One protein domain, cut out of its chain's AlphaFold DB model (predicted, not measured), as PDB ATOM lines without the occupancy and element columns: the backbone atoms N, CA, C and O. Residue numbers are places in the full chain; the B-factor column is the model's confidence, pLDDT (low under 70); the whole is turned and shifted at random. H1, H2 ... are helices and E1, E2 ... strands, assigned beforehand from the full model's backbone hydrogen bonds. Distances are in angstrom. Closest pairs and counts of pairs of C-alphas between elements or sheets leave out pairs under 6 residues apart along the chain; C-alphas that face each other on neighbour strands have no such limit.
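This is residues 89 to 218 of the 717 residues of an uncharacterized protein of Steinernema carpocapsae (UniProt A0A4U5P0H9). A strongly twisted sheet of four strands, E1, E4, E5 and E6, has the small hairpin of E2 and E3 crossed over it, as the two sheets of an uneven sandwich. Helix H1 only grazes the large sheet, H2 follows E4 at the far end of that strand, and a long stretch after E6 leads away to H3, the element centre farthest from the mean of the C-alphas. The 130 printed residues hold three named helices and six named strands, in the order E1 E2 E3 H1 E4 H2 E5 E6 H3, class mixed. The larger sheet runs E1 - E4 - E5 - E6, antiparallel throughout; the whole is compact, radius of gyration of the C-alphas 15.9 A, yet elongated, spanning 57 by 30 by 26 A.

Find C-alpha 97 at (124.617, 165.411, 110.910); from there E1 runs over residues 97 to 106, 23.3 A, and bends by 71 degrees at residue 103. Next come E2, residues 121 to 126, 15.2 A, and E3, residues 132 to 137, 16.8 A. H1, residues 140 to 151, starts at C-alpha 140 (138.714, 165.884, 131.287) and is 16.2 A long. E4, residues 160 to 169, 26.0 A, bends by 62 degrees at residue 163, and H2 follows at residues 170 to 175. Look then for E5, residues 181 to 187, 17.2 A, E6, residues 192 to 195, and H3, residues 214 to 217, ending at C-alpha 217 (118.371, 184.417, 102.090).

Begin with E1 and E4, antiparallel at 157 degrees, where N 100 and O 166 are 2.9 A apart, within hydrogen-bond range. E4 and E5 are antiparallel, with N 167 and O 181 at 2.8 A. E5 and E6 form a hairpin, with N 187 and O 192 at 2.8 A. In the hairpin of E2 and E3, N 124 and O 134 are 2.9 A apart. The strands of this sheet stand at 74 degrees to those of the larger one. The closest C-alphas of E1 and E2 are those of Ile 104 and Cys 126, 4.4 A apart; those of E3 and E5 are Ala 135 and Leu 181, 4.9 A. H1 only just grazes the larger sheet with its residues 142 to 149, with 5 pairs of C-alphas within 10 A. H3 is apart from E1, E4 and E5, among others. Every O i to N i+4 pair is within hydrogen-bond range in H1; in H2 0 of 2 are, but 3 of 3 O i to N i+3 pairs; H3 is too short for an O i to N i+4 pair.

The C-alphas of Gly 153 and Tyr 218 are the two farthest apart, 57.1 A. The printed part has no cut; the links E1 to E2 and E6 to H3 are long. Mean pLDDT of the printed part is 73.6, and 42 residues are under 70, among them 152 to 158 and 197 to 218.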
ATOM      1  N   GLN A  89     132.081 155.045 104.014       78.12
ATOM      2  CA  GLN A  89     130.627 154.914 104.005       78.12
ATOM      3  C   GLN A  89     130.010 155.987 104.898       78.12
ATOM      4  O   GLN A  89     130.529 156.284 105.978       78.12
ATOM      5  N   ILE A  90     128.900 156.548 104.426       82.50
ATOM      6  CA  ILE A  90     128.206 157.658 105.068       82.50
ATOM      7  C   ILE A  90     126.857 157.173 105.588       82.50
ATOM      8  O   ILE A  90     126.091 156.562 104.845       82.50
ATOM      9  N   ASP A  91     126.574 157.452 106.860       79.19
ATOM     10  CA  ASP A  91     125.245 157.294 107.447       79.19
ATOM     11  C   ASP A  91     124.633 158.685 107.653       79.19
ATOM     12  O   ASP A  91     125.095 159.471 108.483       79.19
ATOM     13  N   ASP A  92     123.612 158.991 106.854       70.12
ATOM     14  CA  ASP A  92     122.913 160.280 106.823       70.12
ATOM     15  C   ASP A  92     121.445 160.143 107.268       70.12
ATOM     16  O   ASP A  92     120.545 160.854 106.832       70.12
ATOM     17  N   ARG A  93     121.177 159.206 108.189       74.31
ATOM     18  CA  ARG A  93     119.866 159.059 108.857       74.31
ATOM     19  C   ARG A  93     119.418 160.287 109.659       74.31
ATOM     20  O   ARG A  93     118.299 160.290 110.169       74.31
ATOM     21  N   ASN A  94     120.280 161.286 109.836       75.75
ATOM     22  CA  ASN A  94     120.003 162.484 110.613       75.75
ATOM     23  C   ASN A  94     120.292 163.733 109.775       75.75
ATOM     24  O   ASN A  94     121.449 164.059 109.530       75.75
ATOM     25  N   GLN A  95     119.237 164.464 109.412       70.44
ATOM     26  CA  GLN A  95     119.312 165.632 108.530       70.44
ATOM     27  C   GLN A  95     120.288 166.717 109.028       70.44
ATOM     28  O   GLN A  95     120.881 167.404 108.209       70.44
ATOM     29  N   ASP A  96     120.572 166.821 110.331       78.00
ATOM     30  CA  ASP A  96     121.552 167.785 110.862       78.00
ATOM     31  C   ASP A  96     123.028 167.319 110.780       78.00
ATOM     32  O   ASP A  96     123.948 168.139 110.916       78.00
ATOM     33  N   VAL A  97     123.293 166.009 110.643       83.25
ATOM     34  CA  VAL A  97     124.617 165.411 110.910       83.25
ATOM     35  C   VAL A  97     124.952 164.248 109.973       83.25
ATOM     36  O   VAL A  97     124.448 163.138 110.143       83.25
ATOM     37  N   ILE A  98     125.935 164.478 109.106       84.69
ATOM     38  CA  ILE A  98     126.583 163.455 108.283       84.69
ATOM     39  C   ILE A  98     127.528 162.638 109.170       84.69
ATOM     40  O   ILE A  98     128.404 163.209 109.829       84.69
ATOM     41  N   GLN A  99     127.385 161.312 109.191       89.19
ATOM     42  CA  GLN A  99     128.265 160.424 109.962       89.19
ATOM     43  C   GLN A  99     129.140 159.563 109.054       89.19
ATOM     44  O   GLN A  99     128.691 159.085 108.017       89.19
ATOM     45  N   VAL A 100     130.388 159.343 109.467       88.69
ATOM     46  CA  VAL A 100     131.392 158.553 108.748       88.69
ATOM     47  C   VAL A 100     132.133 157.657 109.733       88.69
ATOM     48  O   VAL A 100     132.725 158.157 110.687       88.69
ATOM     49  N   THR A 101     132.181 156.351 109.475       89.19
ATOM     50  CA  THR A 101     133.149 155.467 110.145       89.19
ATOM     51  C   THR A 101     134.440 155.447 109.333       89.19
ATOM     52  O   THR A 101     134.420 155.131 108.142       89.19
ATOM     53  N   ALA A 102     135.564 155.794 109.958       89.38
ATOM     54  CA  ALA A 102     136.857 155.919 109.290       89.38
ATOM     55  C   ALA A 102     138.028 155.530 110.202       89.38
ATOM     56  O   ALA A 102     137.956 155.649 111.425       89.38
ATOM     57  N   THR A 103     139.138 155.113 109.593       86.81
ATOM     58  CA  THR A 103     140.408 154.927 110.302       86.81
ATOM     59  C   THR A 103     141.097 156.273 110.511       86.81
ATOM     60  O   THR A 103     141.317 157.017 109.551       86.81
ATOM     61  N   ILE A 104     141.480 156.560 111.753       88.38
ATOM     62  CA  ILE A 104     142.259 157.735 112.154       88.38
ATOM     63  C   ILE A 104     143.596 157.304 112.757       88.38
ATOM     64  O   ILE A 104     143.690 156.256 113.390       88.38
ATOM     65  N   LYS A 105     144.624 158.136 112.608       85.88
ATOM     66  CA  LYS A 105     145.920 157.961 113.268       85.88
ATOM     67  C   LYS A 105     145.924 158.733 114.576       85.88
ATOM     68  O   LYS A 105     146.020 159.964 114.575       85.88
ATOM     69  N   LEU A 106     145.797 158.006 115.685       82.88
ATOM     70  CA  LEU A 106     145.997 158.580 117.009       82.88
ATOM     71  C   LEU A 106     147.492 158.665 117.296       82.88
ATOM     72  O   LEU A 106     148.202 157.662 117.288       82.88
ATOM     73  N   ASN A 107     147.935 159.881 117.593       75.06
ATOM     74  CA  ASN A 107     149.229 160.169 118.188       75.06
ATOM     75  C   ASN A 107     148.975 160.763 119.581       75.06
ATOM     76  O   ASN A 107     148.038 161.544 119.765       75.06
ATOM     77  N   THR A 108     149.764 160.394 120.587       66.00
ATOM     78  CA  THR A 108     149.575 160.914 121.952       66.00
ATOM     79  C   THR A 108     150.045 162.369 122.085       66.00
ATOM     80  O   THR A 108     149.481 163.129 122.891       66.00
ATOM     81  N   ARG A 109     151.002 162.789 121.242       67.31
ATOM     82  CA  ARG A 109     151.507 164.166 121.126       67.31
ATOM     83  C   ARG A 109     150.431 165.096 120.552       67.31
ATOM     84  O   ARG A 109     149.637 164.721 119.692       67.31
ATOM     85  N   ILE A 110     150.386 166.339 121.037       63.69
ATOM     86  CA  ILE A 110     149.401 167.335 120.585       63.69
ATOM     87  C   ILE A 110     149.868 167.934 119.254       63.69
ATOM     88  O   ILE A 110     150.753 168.789 119.239       63.69
ATOM     89  N   THR A 111     149.243 167.532 118.144       67.56
ATOM     90  CA  THR A 111     149.485 168.168 116.840       67.56
ATOM     91  C   THR A 111     148.916 169.589 116.839       67.56
ATOM     92  O   THR A 111     147.698 169.772 116.852       67.56
ATOM     93  N   ARG A 112     149.793 170.600 116.809       71.88
ATOM     94  CA  ARG A 112     149.405 172.015 116.692       71.88
ATOM     95  C   ARG A 112     149.293 172.412 115.216       71.88
ATOM     96  O   ARG A 112     150.276 172.402 114.486       71.88
ATOM     97  N   LEU A 113     148.086 172.780 114.801       68.88
ATOM     98  CA  LEU A 113     147.721 173.231 113.454       68.88
ATOM     99  C   LEU A 113     147.428 174.735 113.462       68.88
ATOM    100  O   LEU A 113     146.611 175.204 114.256       68.88
ATOM    101  N   HIS A 114     148.086 175.509 112.605       60.75
ATOM    102  CA  HIS A 114     148.001 176.967 112.689       60.75
ATOM    103  C   HIS A 114     146.577 177.487 112.414       60.75
ATOM    104  O   HIS A 114     145.958 177.104 111.428       60.75
ATOM    105  N   GLY A 115     146.073 178.383 113.269       64.38
ATOM    106  CA  GLY A 115     144.737 178.983 113.135       64.38
ATOM    107  C   GLY A 115     143.569 178.161 113.699       64.38
ATOM    108  O   GLY A 115     142.443 178.649 113.684       64.38
ATOM    109  N   LEU A 116     143.809 176.956 114.231       69.88
ATOM    110  CA  LEU A 116     142.776 176.130 114.875       69.88
ATOM    111  C   LEU A 116     142.858 176.194 116.420       69.88
ATOM    112  O   LEU A 116     143.960 176.288 116.965       69.88
ATOM    113  N   PRO A 117     141.724 176.147 117.156       70.88
ATOM    114  CA  PRO A 117     141.697 176.363 118.608       70.88
ATOM    115  C   PRO A 117     142.116 175.123 119.427       70.88
ATOM    116  O   PRO A 117     141.284 174.341 119.898       70.88
ATOM    117  N   HIS A 118     143.429 174.968 119.645       73.62
ATOM    118  CA  HIS A 118     144.042 173.855 120.402       73.62
ATOM    119  C   HIS A 118     143.643 173.769 121.870       73.62
ATOM    120  O   HIS A 118     143.730 172.698 122.466       73.62
ATOM    121  N   ASP A 119     143.173 174.855 122.473       76.44
ATOM    122  CA  ASP A 119     142.687 174.848 123.860       76.44
ATOM    123  C   ASP A 119     141.306 174.189 123.995       76.44
ATOM    124  O   ASP A 119     140.848 173.897 125.099       76.44
ATOM    125  N   HIS A 120     140.643 173.915 122.867       80.62
ATOM    126  CA  HIS A 120     139.324 173.284 122.813       80.62
ATOM    127  C   HIS A 120     139.330 171.937 122.083       80.62
ATOM    128  O   HIS A 120     138.481 171.098 122.385       80.62
ATOM    129  N   TYR A 121     140.292 171.686 121.186       85.94
ATOM    130  CA  TYR A 121     140.352 170.452 120.396       85.94
ATOM    131  C   TYR A 121     141.761 169.854 120.307       85.94
ATOM    132  O   TYR A 121     142.751 170.571 120.183       85.94
ATOM    133  N   ARG A 122     141.844 168.519 120.337       86.31
ATOM    134  CA  ARG A 122     143.001 167.752 119.848       86.31
ATOM    135  C   ARG A 122     142.756 167.372 118.391       86.31
ATOM    136  O   ARG A 122     141.632 167.007 118.053       86.31
ATOM    137  N   PHE A 123     143.795 167.423 117.562       87.31
ATOM    138  CA  PHE A 123     143.706 167.116 116.134       87.31
ATOM    139  C   PHE A 123     144.516 165.871 115.765       87.31
ATOM    140  O   PHE A 123     145.652 165.702 116.211       87.31
ATOM    141  N   PHE A 124     143.924 165.024 114.924       87.56
ATOM    142  CA  PHE A 124     144.454 163.726 114.493       87.56
ATOM    143  C   PHE A 124     144.319 163.577 112.976       87.56
ATOM    144  O   PHE A 124     143.398 164.145 112.393       87.56
ATOM    145  N   LYS A 125     145.202 162.819 112.321       88.25
ATOM    146  CA  LYS A 125     145.128 162.607 110.863       88.25
ATOM    147  C   LYS A 125     144.086 161.539 110.529       88.25
ATOM    148  O   LYS A 125     144.053 160.496 111.177       88.25
ATOM    149  N   CYS A 126     143.297 161.744 109.479       87.56
ATOM    150  CA  CYS A 126     142.387 160.745 108.917       87.56
ATOM    151  C   CYS A 126     142.808 160.386 107.480       87.56
ATOM    152  O   CYS A 126     142.435 161.088 106.532       87.56
ATOM    153  N   PRO A 127     143.579 159.300 107.271       85.62
ATOM    154  CA  PRO A 127     143.991 158.876 105.932       85.62
ATOM    155  C   PRO A 127     142.810 158.594 104.994       85.62
ATOM    156  O   PRO A 127     142.862 158.953 103.820       85.62
ATOM    157  N   ALA A 128     141.712 158.039 105.522       82.56
ATOM    158  CA  ALA A 128     140.499 157.723 104.760       82.56
ATOM    159  C   ALA A 128     139.760 158.962 104.208       82.56
ATOM    160  O   ALA A 128     138.974 158.839 103.273       82.56
ATOM    161  N   LEU A 129     140.032 160.154 104.753       82.75
ATOM    162  CA  LEU A 129     139.527 161.441 104.264       82.75
ATOM    163  C   LEU A 129     140.593 162.232 103.477       82.75
ATOM    164  O   LEU A 129     140.480 163.445 103.331       82.75
ATOM    165  N   GLY A 130     141.640 161.569 102.970       79.50
ATOM    166  CA  GLY A 130     142.708 162.217 102.197       79.50
ATOM    167  C   GLY A 130     143.814 162.844 103.053       79.50
ATOM    168  O   GLY A 130     144.432 163.813 102.628       79.50
ATOM    169  N   ASN A 131     144.070 162.292 104.245       78.25
ATOM    170  CA  ASN A 131     145.002 162.822 105.254       78.25
ATOM    171  C   ASN A 131     144.611 164.199 105.833       78.25
ATOM    172  O   ASN A 131     145.477 164.932 106.311       78.25
ATOM    173  N   THR A 132     143.317 164.541 105.843       85.38
ATOM    174  CA  THR A 132     142.813 165.701 106.599       85.38
ATOM    175  C   THR A 132     143.015 165.530 108.101       85.38
ATOM    176  O   THR A 132     143.226 164.422 108.602       85.38
ATOM    177  N   TYR A 133     142.892 166.636 108.834       87.56
ATOM    178  CA  TYR A 133     142.821 166.603 110.287       87.56
ATOM    179  C   TYR A 133     141.377 166.602 110.788       87.56
ATOM    180  O   TYR A 133     140.531 167.368 110.328       87.56
ATOM    181  N   VAL A 134     141.124 165.740 111.768       89.19
ATOM    182  CA  VAL A 134     139.848 165.575 112.469       89.19
ATOM    183  C   VAL A 134     140.029 165.936 113.944       89.19
ATOM    184  O   VAL A 134     141.122 165.783 114.493       89.19
ATOM    185  N   ALA A 135     138.980 166.449 114.581       89.88
ATOM    186  CA  ALA A 135     139.039 167.102 115.885       89.88
ATOM    187  C   ALA A 135     138.324 166.299 116.982       89.88
ATOM    188  O   ALA A 135     137.243 165.763 116.757       89.88
ATOM    189  N   LEU A 136     138.872 166.278 118.197       88.75
ATOM    190  CA  LEU A 136     138.241 165.712 119.397       88.75
ATOM    191  C   LEU A 136     138.183 166.775 120.501       88.75
ATOM    192  O   LEU A 136     139.202 167.395 120.805       88.75
ATOM    193  N   GLU A 137     137.005 166.998 121.097       87.38
ATOM    194  CA  GLU A 137     136.794 168.009 122.151       87.38
ATOM    195  C   GLU A 137     137.659 167.703 123.392       87.38
ATOM    196  O   GLU A 137     137.642 166.591 123.922       87.38
ATOM    197  N   ARG A 138     138.412 168.692 123.890       86.06
ATOM    198  CA  ARG A 138     139.319 168.543 125.043       86.06
ATOM    199  C   ARG A 138     138.558 168.546 126.368       86.06
ATOM    200  O   ARG A 138     138.573 169.508 127.133       86.06
ATOM    201  N   THR A 139     137.893 167.434 126.659       86.31
ATOM    202  CA  THR A 139     137.253 167.180 127.955       86.31
ATOM    203  C   THR A 139     138.238 166.550 128.951       86.31
ATOM    204  O   THR A 139     139.267 165.994 128.570       86.31
ATOM    205  N   LYS A 140     137.918 166.585 130.256       85.44
ATOM    206  CA  LYS A 140     138.714 165.884 131.287       85.44
ATOM    207  C   LYS A 140     138.764 164.366 131.060       85.44
ATOM    208  O   LYS A 140     139.759 163.742 131.413       85.44
ATOM    209  N   GLU A 141     137.712 163.801 130.467       84.81
ATOM    210  CA  GLU A 141     137.608 162.386 130.097       84.81
ATOM    211  C   GLU A 141     138.521 162.062 128.908       84.81
ATOM    212  O   GLU A 141     139.334 161.148 129.007       84.81
ATOM    213  N   VAL A 142     138.473 162.862 127.835       85.75
ATOM    214  CA  VAL A 142     139.366 162.730 126.669       85.75
ATOM    215  C   VAL A 142     140.829 162.889 127.075       85.75
ATOM    216  O   VAL A 142     141.654 162.041 126.754       85.75
ATOM    217  N   GLU A 143     141.172 163.925 127.842       87.25
ATOM    218  CA  GLU A 143     142.541 164.110 128.341       87.25
ATOM    219  C   GLU A 143     142.961 163.007 129.325       87.25
ATOM    220  O   GLU A 143     144.155 162.794 129.526       87.25
ATOM    221  N   GLY A 144     142.014 162.319 129.971       86.00
ATOM    222  CA  GLY A 144     142.267 161.116 130.766       86.00
ATOM    223  C   GLY A 144     142.563 159.900 129.886       86.00
ATOM    224  O   GLY A 144     143.560 159.219 130.106       86.00
ATOM    225  N   TYR A 145     141.761 159.680 128.841       84.88
ATOM    226  CA  TYR A 145     141.953 158.601 127.870       84.88
ATOM    227  C   TYR A 145     143.266 158.745 127.087       84.88
ATOM    228  O   TYR A 145     144.021 157.783 126.984       84.88
ATOM    229  N   MET A 146     143.619 159.953 126.637       85.75
ATOM    230  CA  MET A 146     144.907 160.201 125.972       85.75
ATOM    231  C   MET A 146     146.109 159.921 126.889       85.75
ATOM    232  O   MET A 146     147.140 159.451 126.413       85.75
ATOM    233  N   ARG A 147     145.982 160.159 128.206       85.00
ATOM    234  CA  ARG A 147     146.997 159.763 129.202       85.00
ATOM    235  C   ARG A 147     147.008 158.257 129.463       85.00
ATOM    236  O   ARG A 147     148.081 157.700 129.639       85.00
ATOM    237  N   PHE A 148     145.856 157.589 129.447       83.44
ATOM    238  CA  PHE A 148     145.793 156.127 129.516       83.44
ATOM    239  C   PHE A 148     146.490 155.473 128.312       83.44
ATOM    240  O   PHE A 148     147.311 154.585 128.514       83.44
ATOM    241  N   LEU A 149     146.248 155.959 127.087       79.38
ATOM    242  CA  LEU A 149     146.938 155.484 125.882       79.38
ATOM    243  C   LEU A 149     148.459 155.703 125.961       79.38
ATOM    244  O   LEU A 149     149.218 154.787 125.660       79.38
ATOM    245  N   ALA A 150     148.909 156.879 126.417       78.62
ATOM    246  CA  ALA A 150     150.335 157.172 126.591       78.62
ATOM    247  C   ALA A 150     151.005 156.307 127.677       78.62
ATOM    248  O   ALA A 150     152.131 155.856 127.495       78.62
ATOM    249  N   ASN A 151     150.310 156.039 128.785       78.56
ATOM    250  CA  ASN A 151     150.822 155.198 129.870       78.56
ATOM    251  C   ASN A 151     150.728 153.691 129.559       78.56
ATOM    252  O   ASN A 151     151.375 152.889 130.227       78.56
ATOM    253  N   GLY A 152     149.915 153.292 128.577       66.44
ATOM    254  CA  GLY A 152     149.635 151.898 128.222       66.44
ATOM    255  C   GLY A 152     150.726 151.189 127.412       66.44
ATOM    256  O   GLY A 152     150.458 150.126 126.862       66.44
ATOM    257  N   GLY A 153     151.924 151.770 127.295       57.59
ATOM    258  CA  GLY A 153     153.036 151.179 126.543       57.59
ATOM    259  C   GLY A 153     152.913 151.288 125.018       57.59
ATOM    260  O   GLY A 153     153.633 150.592 124.309       57.59
ATOM    261  N   MET A 154     152.034 152.152 124.492       58.62
ATOM    262  CA  MET A 154     152.152 152.580 123.096       58.62
ATOM    263  C   MET A 154     153.372 153.494 122.961       58.62
ATOM    264  O   MET A 154     153.424 154.539 123.612       58.62
ATOM    265  N   ASP A 155     154.324 153.126 122.098       58.00
ATOM    266  CA  ASP A 155     155.470 153.972 121.747       58.00
ATOM    267  C   ASP A 155     154.990 155.385 121.393       58.00
ATOM    268  O   ASP A 155     154.261 155.569 120.416       58.00
ATOM    269  N   THR A 156     155.413 156.398 122.159       58.44
ATOM    270  CA  THR A 156     154.865 157.772 122.070       58.44
ATOM    271  C   THR A 156     155.190 158.521 120.766       58.44
ATOM    272  O   THR A 156     154.902 159.713 120.639       58.44
ATOM    273  N   GLU A 157     155.790 157.823 119.803       58.12
ATOM    274  CA  GLU A 157     156.214 158.316 118.492       58.12
ATOM    275  C   GLU A 157     155.483 157.624 117.328       58.12
ATOM    276  O   GLU A 157     155.504 158.133 116.208       58.12
ATOM    277  N   LYS A 158     154.814 156.483 117.563       68.31
ATOM    278  CA  LYS A 158     154.157 155.703 116.502       68.31
ATOM    279  C   LYS A 158     152.685 156.103 116.364       68.31
ATOM    280  O   LYS A 158     151.894 155.935 117.286       68.31
ATOM    281  N   ASP A 159     152.311 156.594 115.181       75.88
ATOM    282  CA  ASP A 159     150.914 156.827 114.783       75.88
ATOM    283  C   ASP A 159     150.150 155.485 114.738       75.88
ATOM    284  O   ASP A 159     150.326 154.705 113.796       75.88
ATOM    285  N   VAL A 160     149.271 155.221 115.712       80.19
ATOM    286  CA  VAL A 160     148.479 153.978 115.766       80.19
ATOM    287  C   VAL A 160     147.113 154.178 115.107       80.19
ATOM    288  O   VAL A 160     146.321 155.034 115.512       80.19
ATOM    289  N   ASP A 161     146.821 153.351 114.104       85.06
ATOM    290  CA  ASP A 161     145.543 153.340 113.389       85.06
ATOM    291  C   ASP A 161     144.398 152.832 114.293       85.06
ATOM    292  O   ASP A 161     144.433 151.713 114.803       85.06
ATOM    293  N   HIS A 162     143.374 153.666 114.481       86.69
ATOM    294  CA  HIS A 162     142.172 153.397 115.276       86.69
ATOM    295  C   HIS A 162     140.911 153.578 114.420       86.69
ATOM    296  O   HIS A 162     140.840 154.483 113.591       86.69
ATOM    297  N   GLU A 163     139.888 152.756 114.647       89.88
ATOM    298  CA  GLU A 163     138.567 152.932 114.028       89.88
ATOM    299  C   GLU A 163     137.773 153.985 114.820       89.88
ATOM    300  O   GLU A 163     137.650 153.880 116.044       89.88
ATOM    301  N   ALA A 164     137.250 155.009 114.146       90.75
ATOM    302  CA  ALA A 164     136.527 156.112 114.770       90.75
ATOM    303  C   ALA A 164     135.221 156.432 114.034       90.75
ATOM    304  O   ALA A 164     135.147 156.359 112.806       90.75
ATOM    305  N   LEU A 165     134.209 156.845 114.799       91.44
ATOM    306  CA  LEU A 165     133.003 157.470 114.275       91.44
ATOM    307  C   LEU A 165     133.220 158.984 114.256       91.44
ATOM    308  O   LEU A 165     133.441 159.618 115.295       91.44
ATOM    309  N   LEU A 166     133.162 159.544 113.056       90.69
ATOM    310  CA  LEU A 166     133.285 160.960 112.756       90.69
ATOM    311  C   LEU A 166     131.901 161.546 112.461       90.69
ATOM    312  O   LEU A 166     131.076 160.919 111.798       90.69
ATOM    313  N   GLN A 167     131.664 162.773 112.910       90.25
ATOM    314  CA  GLN A 167     130.485 163.569 112.583       90.25
ATOM    315  C   GLN A 167     130.904 164.865 111.898       90.25
ATOM    316  O   GLN A 167     131.680 165.646 112.454       90.25
ATOM    317  N   PHE A 168     130.334 165.126 110.725       86.25
ATOM    318  CA  PHE A 168     130.307 166.452 110.127       86.25
ATOM    319  C   PHE A 168     128.912 167.038 110.330       86.25
ATOM    320  O   PHE A 168     127.908 166.526 109.831       86.25
ATOM    321  N   ARG A 169     128.829 168.103 111.124       83.06
ATOM    322  CA  ARG A 169     127.565 168.767 111.453       83.06
ATOM    323  C   ARG A 169     127.294 169.835 110.411       83.06
ATOM    324  O   ARG A 169     128.101 170.751 110.266       83.06
ATOM    325  N   ARG A 170     126.143 169.773 109.736       76.56
ATOM    326  CA  ARG A 170     125.793 170.758 108.698       76.56
ATOM    327  C   ARG A 170     125.790 172.190 109.253       76.56
ATOM    328  O   ARG A 170     126.214 173.108 108.565       76.56
ATOM    329  N   PHE A 171     125.446 172.386 110.531       70.69
ATOM    330  CA  PHE A 171     125.475 173.713 111.160       70.69
ATOM    331  C   PHE A 171     126.883 174.281 111.443       70.69
ATOM    332  O   PHE A 171     127.034 175.499 111.563       70.69
ATOM    333  N   ASP A 172     127.921 173.445 111.571       71.25
ATOM    334  CA  ASP A 172     129.288 173.915 111.852       71.25
ATOM    335  C   ASP A 172     129.927 174.565 110.589       71.25
ATOM    336  O   ASP A 172     130.821 175.405 110.725       71.25
ATOM    337  N   LEU A 173     129.369 174.322 109.383       66.56
ATOM    338  CA  LEU A 173     129.662 175.059 108.134       66.56
ATOM    339  C   LEU A 173     129.584 176.579 108.322       66.56
ATOM    340  O   LEU A 173     130.541 177.302 108.051       66.56
ATOM    341  N   PHE A 174     128.441 177.060 108.823       60.09
ATOM    342  CA  PHE A 174     128.129 178.490 108.958       60.09
ATOM    343  C   PHE A 174     129.031 179.202 109.978       60.09
ATOM    344  O   PHE A 174     129.165 180.423 109.959       60.09
ATOM    345  N   HIS A 175     129.689 178.428 110.843       65.00
ATOM    346  CA  HIS A 175     130.631 178.899 111.853       65.00
ATOM    347  C   HIS A 175     132.097 178.839 111.380       65.00
ATOM    348  O   HIS A 175     133.003 179.116 112.166       65.00
ATOM    349  N   GLY A 176     132.354 178.449 110.124       64.62
ATOM    350  CA  GLY A 176     133.704 178.245 109.583       64.62
ATOM    351  C   GLY A 176     134.436 177.027 110.162       64.62
ATOM    352  O   GLY A 176     135.650 176.907 110.010       64.62
ATOM    353  N   ARG A 177     133.730 176.115 110.842       74.38
ATOM    354  CA  ARG A 177     134.304 174.919 111.479       74.38
ATOM    355  C   ARG A 177     134.261 173.740 110.516       74.38
ATOM    356  O   ARG A 177     133.489 172.802 110.675       74.38
ATOM    357  N   LEU A 178     135.106 173.803 109.493       80.19
ATOM    358  CA  LEU A 178     135.095 172.869 108.361       80.19
ATOM    359  C   LEU A 178     135.775 171.513 108.651       80.19
ATOM    360  O   LEU A 178     136.199 170.825 107.723       80.19
ATOM    361  N   PHE A 179     135.888 171.123 109.924       84.44
ATOM    362  CA  PHE A 179     136.563 169.908 110.385       84.44
ATOM    363  C   PHE A 179     135.578 168.865 110.929       84.44
ATOM    364  O   PHE A 179     134.578 169.190 111.567       84.44
ATOM    365  N   TRP A 180     135.894 167.587 110.723       88.44
ATOM    366  CA  TRP A 180     135.112 166.472 111.261       88.44
ATOM    367  C   TRP A 180     135.370 166.300 112.759       88.44
ATOM    368  O   TRP A 180     136.523 166.316 113.194       88.44
ATOM    369  N   LEU A 181     134.313 166.084 113.542       89.94
ATOM    370  CA  LEU A 181     134.394 165.809 114.975       89.94
ATOM    371  C   LEU A 181     134.406 164.302 115.236       89.94
ATOM    372  O   LEU A 181     133.473 163.598 114.856       89.94
ATOM    373  N   ILE A 182     135.422 163.806 115.935       90.88
ATOM    374  CA  ILE A 182     135.416 162.462 116.515       90.88
ATOM    375  C   ILE A 182     134.384 162.436 117.645       90.88
ATOM    376  O   ILE A 182     134.441 163.256 118.564       90.88
ATOM    377  N   VAL A 183     133.467 161.471 117.593       90.44
ATOM    378  CA  VAL A 183     132.433 161.270 118.624       90.44
ATOM    379  C   VAL A 183     132.564 159.942 119.353       90.44
ATOM    380  O   VAL A 183     132.231 159.850 120.536       90.44
ATOM    381  N   GLU A 184     133.102 158.930 118.677       91.25
ATOM    382  CA  GLU A 184     133.415 157.634 119.268       91.25
ATOM    383  C   GLU A 184     134.735 157.109 118.697       91.25
ATOM    384  O   GLU A 184     135.000 157.266 117.505       91.25
ATOM    385  N   ILE A 185     135.550 156.460 119.528       89.88
ATOM    386  CA  ILE A 185     136.729 155.694 119.101       89.88
ATOM    387  C   ILE A 185     136.571 154.263 119.596       89.88
ATOM    388  O   ILE A 185     136.167 154.016 120.736       89.88
ATOM    389  N   LYS A 186     136.919 153.310 118.741       87.56
ATOM    390  CA  LYS A 186     137.018 151.901 119.090       87.56
ATOM    391  C   LYS A 186     138.343 151.650 119.803       87.56
ATOM    392  O   LYS A 186     139.417 151.744 119.213       87.56
ATOM    393  N   ASP A 187     138.250 151.307 121.079       77.44
ATOM    394  CA  ASP A 187     139.365 150.824 121.881       77.44
ATOM    395  C   ASP A 187     139.887 149.513 121.271       77.44
ATOM    396  O   ASP A 187     139.173 148.506 121.240       77.44
ATOM    397  N   VAL A 188     141.111 149.535 120.739       70.31
ATOM    398  CA  VAL A 188     141.697 148.400 120.006       70.31
ATOM    399  C   VAL A 188     141.942 147.202 120.930       70.31
ATOM    400  O   VAL A 188     141.737 146.061 120.515       70.31
ATOM    401  N   ALA A 189     142.309 147.450 122.191       68.88
ATOM    402  CA  ALA A 189     142.593 146.408 123.173       68.88
ATOM    403  C   ALA A 189     141.313 145.763 123.729       68.88
ATOM    404  O   ALA A 189     141.271 144.553 123.941       68.88
ATOM    405  N   GLN A 190     140.252 146.550 123.942       74.69
ATOM    406  CA  GLN A 190     138.980 146.053 124.484       74.69
ATOM    407  C   GLN A 190     137.937 145.684 123.416       74.69
ATOM    408  O   GLN A 190     136.906 145.106 123.760       74.69
ATOM    409  N   GLN A 191     138.161 146.046 122.147       79.44
ATOM    410  CA  GLN A 191     137.183 145.973 121.047       79.44
ATOM    411  C   GLN A 191     135.839 146.651 121.389       79.44
ATOM    412  O   GLN A 191     134.763 146.200 120.993       79.44
ATOM    413  N   ARG A 192     135.897 147.756 122.146       85.31
ATOM    414  CA  ARG A 192     134.732 148.500 122.651       85.31
ATOM    415  C   ARG A 192     134.757 149.946 122.181       85.31
ATOM    416  O   ARG A 192     135.790 150.599 122.224       85.31
ATOM    417  N   TRP A 193     133.600 150.464 121.794       86.12
ATOM    418  CA  TRP A 193     133.436 151.876 121.459       86.12
ATOM    419  C   TRP A 193     133.398 152.730 122.727       86.12
ATOM    420  O   TRP A 193     132.450 152.639 123.511       86.12
ATOM    421  N   GLN A 194     134.414 153.572 122.919       84.31
ATOM    422  CA  GLN A 194     134.346 154.689 123.854       84.31
ATOM    423  C   GLN A 194     133.581 155.824 123.175       84.31
ATOM    424  O   GLN A 194     133.939 156.237 122.072       84.31
ATOM    425  N   LYS A 195     132.504 156.294 123.811       86.12
ATOM    426  CA  LYS A 195     131.609 157.330 123.280       86.12
ATOM    427  C   LYS A 195     131.752 158.608 124.099       86.12
ATOM    428  O   LYS A 195     131.640 158.542 125.323       86.12
ATOM    429  N   TRP A 196     131.908 159.758 123.448       80.00
ATOM    430  CA  TRP A 196     131.951 161.053 124.129       80.00
ATOM    431  C   TRP A 196     130.707 161.882 123.832       80.00
ATOM    432  O   TRP A 196     130.388 162.200 122.686       80.00
ATOM    433  N   ALA A 197     130.004 162.272 124.893       63.66
ATOM    434  CA  ALA A 197     128.887 163.195 124.792       63.66
ATOM    435  C   ALA A 197     129.412 164.623 124.566       63.66
ATOM    436  O   ALA A 197     129.728 165.329 125.526       63.66
ATOM    437  N   LEU A 198     129.478 165.047 123.297       61.28
ATOM    438  CA  LEU A 198     129.676 166.450 122.909       61.28
ATOM    439  C   LEU A 198     128.762 167.347 123.749       61.28
ATOM    440  O   LEU A 198     127.539 167.161 123.772       61.28
ATOM    441  N   LYS A 199     129.352 168.308 124.465       55.06
ATOM    442  CA  LYS A 199     128.602 169.120 125.430       55.06
ATOM    443  C   LYS A 199     127.560 169.999 124.737       55.06
ATOM    444  O   LYS A 199     127.659 170.310 123.553       55.06
ATOM    445  N   LYS A 200     126.540 170.417 125.501       46.50
ATOM    446  CA  LYS A 200     125.350 171.156 125.029       46.50
ATOM    447  C   LYS A 200     125.629 172.609 124.582       46.50
ATOM    448  O   LYS A 200     124.960 173.536 125.029       46.50
ATOM    449  N   SER A 201     126.553 172.819 123.647       46.31
ATOM    450  CA  SER A 201     126.650 174.065 122.866       46.31
ATOM    451  C   SER A 201     125.388 174.326 122.025       46.31
ATOM    452  O   SER A 201     125.060 175.476 121.745       46.31
ATOM    453  N   GLN A 202     124.628 173.262 121.725       46.19
ATOM    454  CA  GLN A 202     123.340 173.235 121.013       46.19
ATOM    455  C   GLN A 202     122.330 174.335 121.400       46.19
ATOM    456  O   GLN A 202     121.473 174.672 120.588       46.19
ATOM    457  N   GLN A 203     122.369 174.844 122.636       38.41
ATOM    458  CA  GLN A 203     121.288 175.663 123.191       38.41
ATOM    459  C   GLN A 203     121.450 177.183 122.984       38.41
ATOM    460  O   GLN A 203     120.507 177.908 123.278       38.41
ATOM    461  N   ARG A 204     122.587 177.678 122.459       37.97
ATOM    462  CA  ARG A 204     122.744 179.106 122.086       37.97
ATOM    463  C   ARG A 204     122.577 179.382 120.591       37.97
ATOM    464  O   ARG A 204     121.837 180.286 120.236       37.97
ATOM    465  N   CYS A 205     123.175 178.574 119.717       41.69
ATOM    466  CA  CYS A 205     123.195 178.854 118.272       41.69
ATOM    467  C   CYS A 205     121.809 178.807 117.592       41.69
ATOM    468  O   CYS A 205     121.666 179.268 116.464       41.69
ATOM    469  N   ARG A 206     120.771 178.261 118.250       40.09
ATOM    470  CA  ARG A 206     119.436 178.062 117.650       40.09
ATOM    471  C   ARG A 206     118.698 179.342 117.250       40.09
ATOM    472  O   ARG A 206     117.763 179.247 116.462       40.09
ATOM    473  N   GLU A 207     119.108 180.500 117.760       39.38
ATOM    474  CA  GLU A 207     118.478 181.794 117.460       39.38
ATOM    475  C   GLU A 207     119.220 182.581 116.357       39.38
ATOM    476  O   GLU A 207     118.654 183.503 115.776       39.38
ATOM    477  N   GLU A 208     120.445 182.176 115.998       37.72
ATOM    478  CA  GLU A 208     121.313 182.878 115.033       37.72
ATOM    479  C   GLU A 208     121.178 182.348 113.584       37.72
ATOM    480  O   GLU A 208     121.639 182.986 112.638       37.72
ATOM    481  N   TYR A 209     120.509 181.206 113.372       40.75
ATOM    482  CA  TYR A 209     120.517 180.474 112.090       40.75
ATOM    483  C   TYR A 209     119.818 181.146 110.892       40.75
ATOM    484  O   TYR A 209     120.011 180.702 109.762       40.75
ATOM    485  N   ARG A 210     119.047 182.224 111.088       38.44
ATOM    486  CA  ARG A 210     118.248 182.866 110.017       38.44
ATOM    487  C   ARG A 210     119.052 183.509 108.879       38.44
ATOM    488  O   ARG A 210     118.456 183.906 107.888       38.44
ATOM    489  N   PHE A 211     120.369 183.672 109.021       33.78
ATOM    490  CA  PHE A 211     121.167 184.498 108.103       33.78
ATOM    491  C   PHE A 211     121.890 183.742 106.976       33.78
ATOM    492  O   PHE A 211     122.433 184.391 106.085       33.78
ATOM    493  N   MET A 212     121.954 182.404 107.014       43.09
ATOM    494  CA  MET A 212     122.700 181.608 106.017       43.09
ATOM    495  C   MET A 212     122.048 180.278 105.610       43.09
ATOM    496  O   MET A 212     122.649 179.508 104.863       43.09
ATOM    497  N   ASN A 213     120.815 180.010 106.038       43.34
ATOM    498  CA  ASN A 213     120.006 178.999 105.369       43.34
ATOM    499  C   ASN A 213     119.756 179.481 103.925       43.34
ATOM    500  O   ASN A 213     119.286 180.605 103.742       43.34
ATOM    501  N   LEU A 214     120.098 178.682 102.904       46.09
ATOM    502  CA  LEU A 214     119.983 179.101 101.492       46.09
ATOM    503  C   LEU A 214     118.540 179.487 101.123       46.09
ATOM    504  O   LEU A 214     118.326 180.332 100.255       46.09
ATOM    505  N   ASP A 215     117.588 178.908 101.853       42.25
ATOM    506  CA  ASP A 215     116.149 179.101 101.734       42.25
ATOM    507  C   ASP A 215     115.654 180.393 102.441       42.25
ATOM    508  O   ASP A 215     114.648 180.967 102.030       42.25
ATOM    509  N   ASP A 216     116.364 180.899 103.467       39.69
ATOM    510  CA  ASP A 216     116.013 182.144 104.191       39.69
ATOM    511  C   ASP A 216     116.664 183.407 103.590       39.69
ATOM    512  O   ASP A 216     116.195 184.516 103.847       39.69
ATOM    513  N   ILE A 217     117.729 183.274 102.781       44.25
ATOM    514  CA  ILE A 217     118.371 184.417 102.090       44.25
ATOM    515  C   ILE A 217     117.423 185.024 101.040       44.25
ATOM    516  O   ILE A 217     117.409 186.240 100.841       44.25
ATOM    517  N   TYR A 218     116.593 184.189 100.408       42.84
ATOM    518  CA  TYR A 218     115.573 184.604  99.447       42.84
ATOM    519  C   TYR A 218     114.173 184.238  99.954       42.84
ATOM    520  O   TYR A 218     113.582 183.269  99.475       42.84
TER     521      TYR A 218